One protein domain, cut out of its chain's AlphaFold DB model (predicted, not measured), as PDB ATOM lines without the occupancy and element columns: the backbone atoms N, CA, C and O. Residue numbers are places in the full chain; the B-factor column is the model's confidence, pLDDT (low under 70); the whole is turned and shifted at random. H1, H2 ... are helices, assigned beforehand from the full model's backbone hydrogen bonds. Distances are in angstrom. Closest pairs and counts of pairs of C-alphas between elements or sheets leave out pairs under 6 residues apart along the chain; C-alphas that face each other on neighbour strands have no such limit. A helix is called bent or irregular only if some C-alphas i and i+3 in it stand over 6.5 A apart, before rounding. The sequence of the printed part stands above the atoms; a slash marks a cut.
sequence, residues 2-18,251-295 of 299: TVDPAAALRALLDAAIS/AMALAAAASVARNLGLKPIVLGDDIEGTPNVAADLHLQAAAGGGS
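Overview. This is residues 2 to 18 and 251 to 295 of the 299 residues of the protein "Hydroxypyruvate reductase" of Novosphingobium fluoreni (UniProt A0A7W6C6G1). Two helices, H1 and H2, pack side by side as a pair running opposite ways, and a third helix, H3, is set off from them across a gap. A long unnamed stretch, residues 264 to 278, bridges that gap from the pair to H3, and residues 276 to 281 stick out free at its far end and into the beginning of H3. The printed part has 62 residues with three named helices, in the order H1, H2, H3, and no named strand; the class is all helix. It is only just compact, close to loose, with a radius of gyration of the C-alphas of 12.3 A, and the C-alphas span 29 by 25 by 20 A.

Along the chain. The longest helix by residues is H1, residues 5 to 18, which is 19.8 A from first to last C-alpha. It begins at C-alpha 5, at (54.586, -2.039, -14.249). H2, residues 251 to 263, is 18.5 A long and begins at C-alpha 251, at (32.344, -6.838, -11.492). H3, residues 279 to 290, is 16.7 A long and ends at C-alpha 290, at (46.120, 6.171, -5.461). No helix is bent or irregular.

Arrangement. H1 and H2 touch, with 20 pairs of C-alphas within 8 A. Their closest C-alphas are those of Ala 16 and Ala 253, 4.2 A apart. Their lines stand at a steep tilt of 39 degrees, they run opposite ways, and their centres are 9.5 A apart. H3 touches no helix: H1 and H3 are apart, and H2 and H3 are apart too, though they follow each other along the chain. Residues 276 to 281, of which 279 to 281 belong to H3, stand free. In H1, H2 and H3 every pair of O of residue i and N of residue i+4 is within hydrogen-bond range.

Size, cuts and confidence. The two C-alphas farthest apart are those of Thr 2 and Gly 277, 34.7 A. From the first printed C-alpha, Thr 2, to the last, Ser 295, it is 29.1 A. Residues 19 to 250 are cut out and not printed, and C-alphas 18 and 251 are 13.4 A apart across this cut, which lies in the link from H1 to H2. The link from H2 to H3 has 15 residues and is long; its C-alphas lie 6 to 18 A from the mean of the C-alphas. The mean pLDDT of the printed part is 86.1; it is 95 in H1, 95 in H2 and 81 in H3. The model's confidence is low, under 70, at residues 292 to 295.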
ATOM      1  N   THR A   2      61.057  -6.875  -8.261       77.12
ATOM      2  CA  THR A   2      60.502  -5.666  -8.880       77.12
ATOM      3  C   THR A   2      59.605  -6.104 -10.028       77.12
ATOM      4  O   THR A   2      60.093  -6.677 -11.000       77.12
ATOM      5  N   VAL A   3      58.298  -5.913  -9.882       80.31
ATOM      6  CA  VAL A   3      57.332  -6.192 -10.949       80.31
ATOM      7  C   VAL A   3      57.470  -5.096 -12.005       80.31
ATOM      8  O   VAL A   3      57.440  -3.920 -11.653       80.31
ATOM      9  N   ASP A   4      57.637  -5.466 -13.277       92.56
ATOM     10  CA  ASP A   4      57.561  -4.510 -14.388       92.56
ATOM     11  C   ASP A   4      56.126  -3.946 -14.470       92.56
ATOM     12  O   ASP A   4      55.191  -4.719 -14.715       92.56
ATOM     13  N   PRO A   5      55.919  -2.628 -14.261       91.62
ATOM     14  CA  PRO A   5      54.586  -2.039 -14.249       91.62
ATOM     15  C   PRO A   5      53.811  -2.249 -15.553       91.62
ATOM     16  O   PRO A   5      52.609  -2.501 -15.506       91.62
ATOM     17  N   ALA A   6      54.477  -2.173 -16.710       93.44
ATOM     18  CA  ALA A   6      53.804  -2.312 -17.999       93.44
ATOM     19  C   ALA A   6      53.308  -3.749 -18.205       93.44
ATOM     20  O   ALA A   6      52.142  -3.964 -18.549       93.44
ATOM     21  N   ALA A   7      54.166  -4.733 -17.923       94.00
ATOM     22  CA  ALA A   7      53.802  -6.144 -17.980       94.00
ATOM     23  C   ALA A   7      52.687  -6.496 -16.981       94.00
ATOM     24  O   ALA A   7      51.762  -7.228 -17.332       94.00
ATOM     25  N   ALA A   8      52.725  -5.944 -15.763       93.81
ATOM     26  CA  ALA A   8      51.667  -6.151 -14.778       93.81
ATOM     27  C   ALA A   8      50.322  -5.598 -15.257       93.81
ATOM     28  O   ALA A   8      49.339  -6.333 -15.286       93.81
ATOM     29  N   LEU A   9      50.273  -4.332 -15.683       94.19
ATOM     30  CA  LEU A   9      49.038  -3.715 -16.175       94.19
ATOM     31  C   LEU A   9      48.454  -4.484 -17.364       94.19
ATOM     32  O   LEU A   9      47.240  -4.673 -17.437       94.19
ATOM     33  N   ARG A  10      49.313  -4.981 -18.260       96.12
ATOM     34  CA  ARG A  10      48.877  -5.809 -19.382       96.12
ATOM     35  C   ARG A  10      48.271  -7.133 -18.919       96.12
ATOM     36  O   ARG A  10      47.180  -7.468 -19.364       96.12
ATOM     37  N   ALA A  11      48.913  -7.832 -17.983       96.06
ATOM     38  CA  ALA A  11      48.391  -9.081 -17.429       96.06
ATOM     39  C   ALA A  11      47.031  -8.895 -16.729       96.06
ATOM     40  O   ALA A  11      46.148  -9.743 -16.848       96.06
ATOM     41  N   LEU A  12      46.845  -7.773 -16.026       96.00
ATOM     42  CA  LEU A  12      45.575  -7.409 -15.393       96.00
ATOM     43  C   LEU A  12      44.475  -7.190 -16.444       96.00
ATOM     44  O   LEU A  12      43.376  -7.727 -16.300       96.00
ATOM     45  N   LEU A  13      44.778  -6.435 -17.505       95.69
ATOM     46  CA  LEU A  13      43.852  -6.180 -18.612       95.69
ATOM     47  C   LEU A  13      43.478  -7.471 -19.349       95.69
ATOM     48  O   LEU A  13      42.299  -7.721 -19.590       95.69
ATOM     49  N   ASP A  14      44.465  -8.302 -19.683       96.50
ATOM     50  CA  ASP A  14      44.236  -9.554 -20.401       96.50
ATOM     51  C   ASP A  14      43.372 -10.514 -19.561       96.50
ATOM     52  O   ASP A  14      42.488 -11.175 -20.105       96.50
ATOM     53  N   ALA A  15      43.548 -10.544 -18.233       96.44
ATOM     54  CA  ALA A  15      42.701 -11.325 -17.330       96.44
ATOM     55  C   ALA A  15      41.256 -10.808 -17.269       96.44
ATOM     56  O   ALA A  15      40.321 -11.607 -17.335       96.44
ATOM     57  N   ALA A  16      41.068  -9.486 -17.193       95.12
ATOM     58  CA  ALA A  16      39.744  -8.868 -17.242       95.12
ATOM     59  C   ALA A  16      39.018  -9.217 -18.549       95.12
ATOM     60  O   ALA A  16      37.899  -9.726 -18.515       95.12
ATOM     61  N   ILE A  17      39.678  -9.025 -19.697       94.00
ATOM     62  CA  ILE A  17      39.111  -9.338 -21.015       94.00
ATOM     63  C   ILE A  17      38.794 -10.831 -21.124       94.00
ATOM     64  O   ILE A  17      37.686 -11.190 -21.518       94.00
ATOM     65  N   SER A  18      39.734 -11.706 -20.754       94.44
ATOM     66  CA  SER A  18      39.559 -13.161 -20.867       94.44
ATOM     67  C   SER A  18      38.376 -13.660 -20.040       94.44
ATOM     68  O   SER A  18      37.643 -14.530 -20.497       94.44
ATOM     69  N   ALA A 251      31.818  -6.393 -12.787       91.75
ATOM     70  CA  ALA A 251      32.344  -6.838 -11.492       91.75
ATOM     71  C   ALA A 251      33.226  -8.097 -11.592       91.75
ATOM     72  O   ALA A 251      34.281  -8.167 -10.953       91.75
ATOM     73  N   MET A 252      32.838  -9.089 -12.404       94.94
ATOM     74  CA  MET A 252      33.638 -10.307 -12.606       94.94
ATOM     75  C   MET A 252      34.979 -10.001 -13.284       94.94
ATOM     76  O   MET A 252      36.011 -10.543 -12.876       94.94
ATOM     77  N   ALA A 253      34.993  -9.085 -14.256       94.44
ATOM     78  CA  ALA A 253      36.218  -8.649 -14.921       94.44
ATOM     79  C   ALA A 253      37.175  -7.927 -13.955       94.44
ATOM     80  O   ALA A 253      38.376  -8.222 -13.928       94.44
ATOM     81  N   LEU A 254      36.646  -7.047 -13.097       93.81
ATOM     82  CA  LEU A 254      37.424  -6.401 -12.035       93.81
ATOM     83  C   LEU A 254      37.964  -7.421 -11.024       93.81
ATOM     84  O   LEU A 254      39.123  -7.330 -10.610       93.81
ATOM     85  N   ALA A 255      37.163  -8.421 -10.649       94.94
ATOM     86  CA  ALA A 255      37.588  -9.486  -9.746       94.94
ATOM     87  C   ALA A 255      38.724 -10.337 -10.343       94.94
ATOM     88  O   ALA A 255      39.680 -10.664  -9.631       94.94
ATOM     89  N   ALA A 256      38.663 -10.646 -11.643       96.44
ATOM     90  CA  ALA A 256      39.716 -11.366 -12.359       96.44
ATOM     91  C   ALA A 256      41.037 -10.578 -12.373       96.44
ATOM     92  O   ALA A 256      42.079 -11.112 -11.981       96.44
ATOM     93  N   ALA A 257      40.992  -9.287 -12.722       96.62
ATOM     94  CA  ALA A 257      42.163  -8.410 -12.672       96.62
ATOM     95  C   ALA A 257      42.740  -8.299 -11.249       96.62
ATOM     96  O   ALA A 257      43.949  -8.427 -11.044       96.62
ATOM     97  N   ALA A 258      41.877  -8.131 -10.242       96.06
ATOM     98  CA  ALA A 258      42.288  -8.067  -8.843       96.06
ATOM     99  C   ALA A 258      42.958  -9.369  -8.369       96.06
ATOM    100  O   ALA A 258      43.907  -9.320  -7.587       96.06
ATOM    101  N   SER A 259      42.497 -10.531  -8.840       96.81
ATOM    102  CA  SER A 259      43.123 -11.825  -8.548       96.81
ATOM    103  C   SER A 259      44.557 -11.896  -9.087       96.81
ATOM    104  O   SER A 259      45.485 -12.209  -8.339       96.81
ATOM    105  N   VAL A 260      44.771 -11.499 -10.346       97.00
ATOM    106  CA  VAL A 260      46.117 -11.441 -10.944       97.00
ATOM    107  C   VAL A 260      47.015 -10.445 -10.214       97.00
ATOM    108  O   VAL A 260      48.160 -10.772  -9.911       97.00
ATOM    109  N   ALA A 261      46.497  -9.270  -9.846       95.62
ATOM    110  CA  ALA A 261      47.248  -8.289  -9.065       95.62
ATOM    111  C   ALA A 261      47.763  -8.882  -7.740       95.62
ATOM    112  O   ALA A 261      48.945  -8.738  -7.422       95.62
ATOM    113  N   ARG A 262      46.914  -9.616  -7.006       95.88
ATOM    114  CA  ARG A 262      47.312 -10.296  -5.759       95.88
ATOM    115  C   ARG A 262      48.387 -11.355  -5.996       95.88
ATOM    116  O   ARG A 262      49.338 -11.420  -5.222       95.88
ATOM    117  N   ASN A 263      48.285 -12.130  -7.077       95.31
ATOM    118  CA  ASN A 263      49.292 -13.138  -7.438       95.31
ATOM    119  C   ASN A 263      50.656 -12.518  -7.787       95.31
ATOM    120  O   ASN A 263      51.690 -13.142  -7.569       95.31
ATOM    121  N   LEU A 264      50.667 -11.273  -8.272       94.75
ATOM    122  CA  LEU A 264      51.882 -10.482  -8.495       94.75
ATOM    123  C   LEU A 264      52.408  -9.797  -7.216       94.75
ATOM    124  O   LEU A 264      53.401  -9.074  -7.272       94.75
ATOM    125  N   GLY A 265      51.762 -10.000  -6.063       94.44
ATOM    126  CA  GLY A 265      52.122  -9.364  -4.793       94.44
ATOM    127  C   GLY A 265      51.641  -7.915  -4.651       94.44
ATOM    128  O   GLY A 265      52.112  -7.201  -3.768       94.44
ATOM    129  N   LEU A 266      50.714  -7.468  -5.504       92.62
ATOM    130  CA  LEU A 266      50.115  -6.134  -5.452       92.62
ATOM    131  C   LEU A 266      48.819  -6.155  -4.626       92.62
ATOM    132  O   LEU A 266      48.080  -7.141  -4.616       92.62
ATOM    133  N   LYS A 267      48.502  -5.040  -3.960       91.62
ATOM    134  CA  LYS A 267      47.225  -4.850  -3.257       91.62
ATOM    135  C   LYS A 267      46.248  -4.092  -4.170       91.62
ATOM    136  O   LYS A 267      46.416  -2.883  -4.318       91.62
ATOM    137  N   PRO A 268      45.238  -4.749  -4.770       92.38
ATOM    138  CA  PRO A 268      44.265  -4.055  -5.605       92.38
ATOM    139  C   PRO A 268      43.303  -3.214  -4.755       92.38
ATOM    140  O   PRO A 268      42.869  -3.647  -3.684       92.38
ATOM    141  N   ILE A 269      42.938  -2.041  -5.271       90.06
ATOM    142  CA  ILE A 269      41.811  -1.230  -4.803       90.06
ATOM    143  C   ILE A 269      40.795  -1.224  -5.944       90.06
ATOM    144  O   ILE A 269      41.103  -0.744  -7.031       90.06
ATOM    145  N   VAL A 270      39.621  -1.809  -5.713       87.38
ATOM    146  CA  VAL A 270      38.527  -1.846  -6.692       87.38
ATOM    147  C   VAL A 270      37.575  -0.706  -6.357       87.38
ATOM    148  O   VAL A 270      37.092  -0.641  -5.230       87.38
ATOM    149  N   LEU A 271      37.356   0.200  -7.310       84.31
ATOM    150  CA  LEU A 271      36.593   1.438  -7.101       84.31
ATOM    151  C   LEU A 271      35.087   1.298  -7.355       84.31
ATOM    152  O   LEU A 271      34.367   2.269  -7.175       84.31
ATOM    153  N   GLY A 272      34.635   0.103  -7.737       79.44
ATOM    154  CA  GLY A 272      33.270  -0.156  -8.192       79.44
ATOM    155  C   GLY A 272      33.221  -0.416  -9.696       79.44
ATOM    156  O   GLY A 272      34.177  -0.134 -10.423       79.44
ATOM    157  N   ASP A 273      32.125  -1.014 -10.139       74.19
ATOM    158  CA  ASP A 273      31.794  -1.297 -11.536       74.19
ATOM    159  C   ASP A 273      30.677  -0.393 -12.088       74.19
ATOM    160  O   ASP A 273      30.257  -0.536 -13.234       74.19
ATOM    161  N   ASP A 274      30.259   0.581 -11.285       76.31
ATOM    162  CA  ASP A 274      29.199   1.560 -11.505       76.31
ATOM    163  C   ASP A 274      29.745   2.990 -11.671       76.31
ATOM    164  O   ASP A 274      29.038   3.972 -11.455       76.31
ATOM    165  N   ILE A 275      31.021   3.136 -12.055       77.56
ATOM    166  CA  ILE A 275      31.620   4.455 -12.280       77.56
ATOM    167  C   ILE A 275      30.950   5.119 -13.486       77.56
ATOM    168  O   ILE A 275      31.236   4.802 -14.641       77.56
ATOM    169  N   GLU A 276      30.102   6.099 -13.196       72.19
ATOM    170  CA  GLU A 276      29.439   6.946 -14.180       72.19
ATOM    171  C   GLU A 276      30.086   8.336 -14.260       72.19
ATOM    172  O   GLU A 276      30.659   8.858 -13.302       72.19
ATOM    173  N   GLY A 277      29.985   8.967 -15.431       74.31
ATOM    174  CA  GLY A 277      30.491  10.316 -15.672       74.31
ATOM    175  C   GLY A 277      31.447  10.397 -16.857       74.31
ATOM    176  O   GLY A 277      31.526   9.507 -17.701       74.31
ATOM    177  N   THR A 278      32.162  11.518 -16.957       79.19
ATOM    178  CA  THR A 278      33.142  11.708 -18.036       79.19
ATOM    179  C   THR A 278      34.433  10.935 -17.747       79.19
ATOM    180  O   THR A 278      34.738  10.675 -16.579       79.19
ATOM    181  N   PRO A 279      35.261  10.640 -18.767       82.25
ATOM    182  CA  PRO A 279      36.575  10.027 -18.554       82.25
ATOM    183  C   PRO A 279      37.450  10.772 -17.533       82.25
ATOM    184  O   PRO A 279      38.215  10.143 -16.808       82.25
ATOM    185  N   ASN A 280      37.302  12.098 -17.429       82.12
ATOM    186  CA  ASN A 280      38.027  12.915 -16.454       82.12
ATOM    187  C   ASN A 280      37.561  12.646 -15.017       82.12
ATOM    188  O   ASN A 280      38.396  12.507 -14.131       82.12
ATOM    189  N   VAL A 281      36.250  12.499 -14.794       81.25
ATOM    190  CA  VAL A 281      35.699  12.134 -13.476       81.25
ATOM    191  C   VAL A 281      36.226  10.766 -13.045       81.25
ATOM    192  O   VAL A 281      36.680  10.605 -11.915       81.25
ATOM    193  N   ALA A 282      36.246   9.797 -13.964       80.75
ATOM    194  CA  ALA A 282      36.833   8.490 -13.691       80.75
ATOM    195  C   ALA A 282      38.330   8.602 -13.350       80.75
ATOM    196  O   ALA A 282      38.780   7.992 -12.381       80.75
ATOM    197  N   ALA A 283      39.104   9.399 -14.094       81.75
ATOM    198  CA  ALA A 283      40.527   9.605 -13.825       81.75
ATOM    199  C   ALA A 283      40.782  10.223 -12.439       81.75
ATOM    200  O   ALA A 283      41.653   9.746 -11.708       81.75
ATOM    201  N   ASP A 284      39.991  11.223 -12.046       82.38
ATOM    202  CA  ASP A 284      40.110  11.880 -10.744       82.38
ATOM    203  C   ASP A 284      39.858  10.905  -9.588       82.38
ATOM    204  O   ASP A 284      40.623  10.884  -8.622       82.38
ATOM    205  N   LEU A 285      38.848  10.036  -9.707       81.50
ATOM    206  CA  LEU A 285      38.580   8.981  -8.721       81.50
ATOM    207  C   LEU A 285      39.780   8.036  -8.558       81.50
ATOM    208  O   LEU A 285      40.175   7.710  -7.435       81.50
ATOM    209  N   HIS A 286      40.409   7.637  -9.668       82.25
ATOM    210  CA  HIS A 286      41.591   6.774  -9.640       82.25
ATOM    211  C   HIS A 286      42.801   7.471  -8.997       82.25
ATOM    212  O   HIS A 286      43.512   6.852  -8.200       82.25
ATOM    213  N   LEU A 287      43.016   8.759  -9.285       83.12
ATOM    214  CA  LEU A 287      44.085   9.557  -8.673       83.12
ATOM    215  C   LEU A 287      43.881   9.721  -7.161       83.12
ATOM    216  O   LEU A 287      44.827   9.550  -6.390       83.12
ATOM    217  N   GLN A 288      42.652   9.997  -6.719       81.12
ATOM    218  CA  GLN A 288      42.318  10.128  -5.298       81.12
ATOM    219  C   GLN A 288      42.528   8.816  -4.531       81.12
ATOM    220  O   GLN A 288      43.069   8.818  -3.419       81.12
ATOM    221  N   ALA A 289      42.152   7.685  -5.129       80.62
ATOM    222  CA  ALA A 289      42.384   6.370  -4.544       80.62
ATOM    223  C   ALA A 289      43.881   6.041  -4.431       80.62
ATOM    224  O   ALA A 289      44.328   5.563  -3.386       80.62
ATOM    225  N   ALA A 290      44.669   6.353  -5.467       78.88
ATOM    226  CA  ALA A 290      46.120   6.171  -5.461       78.88
ATOM    227  C   ALA A 290      46.823   7.055  -4.412       78.88
ATOM    228  O   ALA A 290      47.817   6.635  -3.821       78.88
ATOM    229  N   ALA A 291      46.281   8.244  -4.134       79.50
ATOM    230  CA  ALA A 291      46.776   9.161  -3.108       79.50
ATOM    231  C   ALA A 291      46.401   8.760  -1.660       79.50
ATOM    232  O   ALA A 291      46.819   9.434  -0.720       79.50
ATOM    233  N   GLY A 292      45.646   7.669  -1.453       63.81
ATOM    234  CA  GLY A 292      45.306   7.135  -0.125       63.81
ATOM    235  C   GLY A 292      43.964   7.599   0.463       63.81
ATOM    236  O   GLY A 292      43.704   7.358   1.641       63.81
ATOM    237  N   GLY A 293      43.085   8.221  -0.329       52.75
ATOM    238  CA  GLY A 293      41.801   8.796   0.112       52.75
ATOM    239  C   GLY A 293      40.646   7.808   0.360       52.75
ATOM    240  O   GLY A 293      39.492   8.157   0.137       52.75
ATOM    241  N   GLY A 294      40.908   6.577   0.810       44.59
ATOM    242  CA  GLY A 294      39.921   5.481   0.888       44.59
ATOM    243  C   GLY A 294      38.771   5.616   1.909       44.59
ATOM    244  O   GLY A 294      38.143   4.613   2.230       44.59
ATOM    245  N   SER A 295      38.491   6.805   2.451       40.88
ATOM    246  CA  SER A 295      37.478   7.016   3.504       40.88
ATOM    247  C   SER A 295      36.129   7.562   3.005       40.88
ATOM    248  O   SER A 295      35.218   7.708   3.817       40.88
TER     249      SER A 295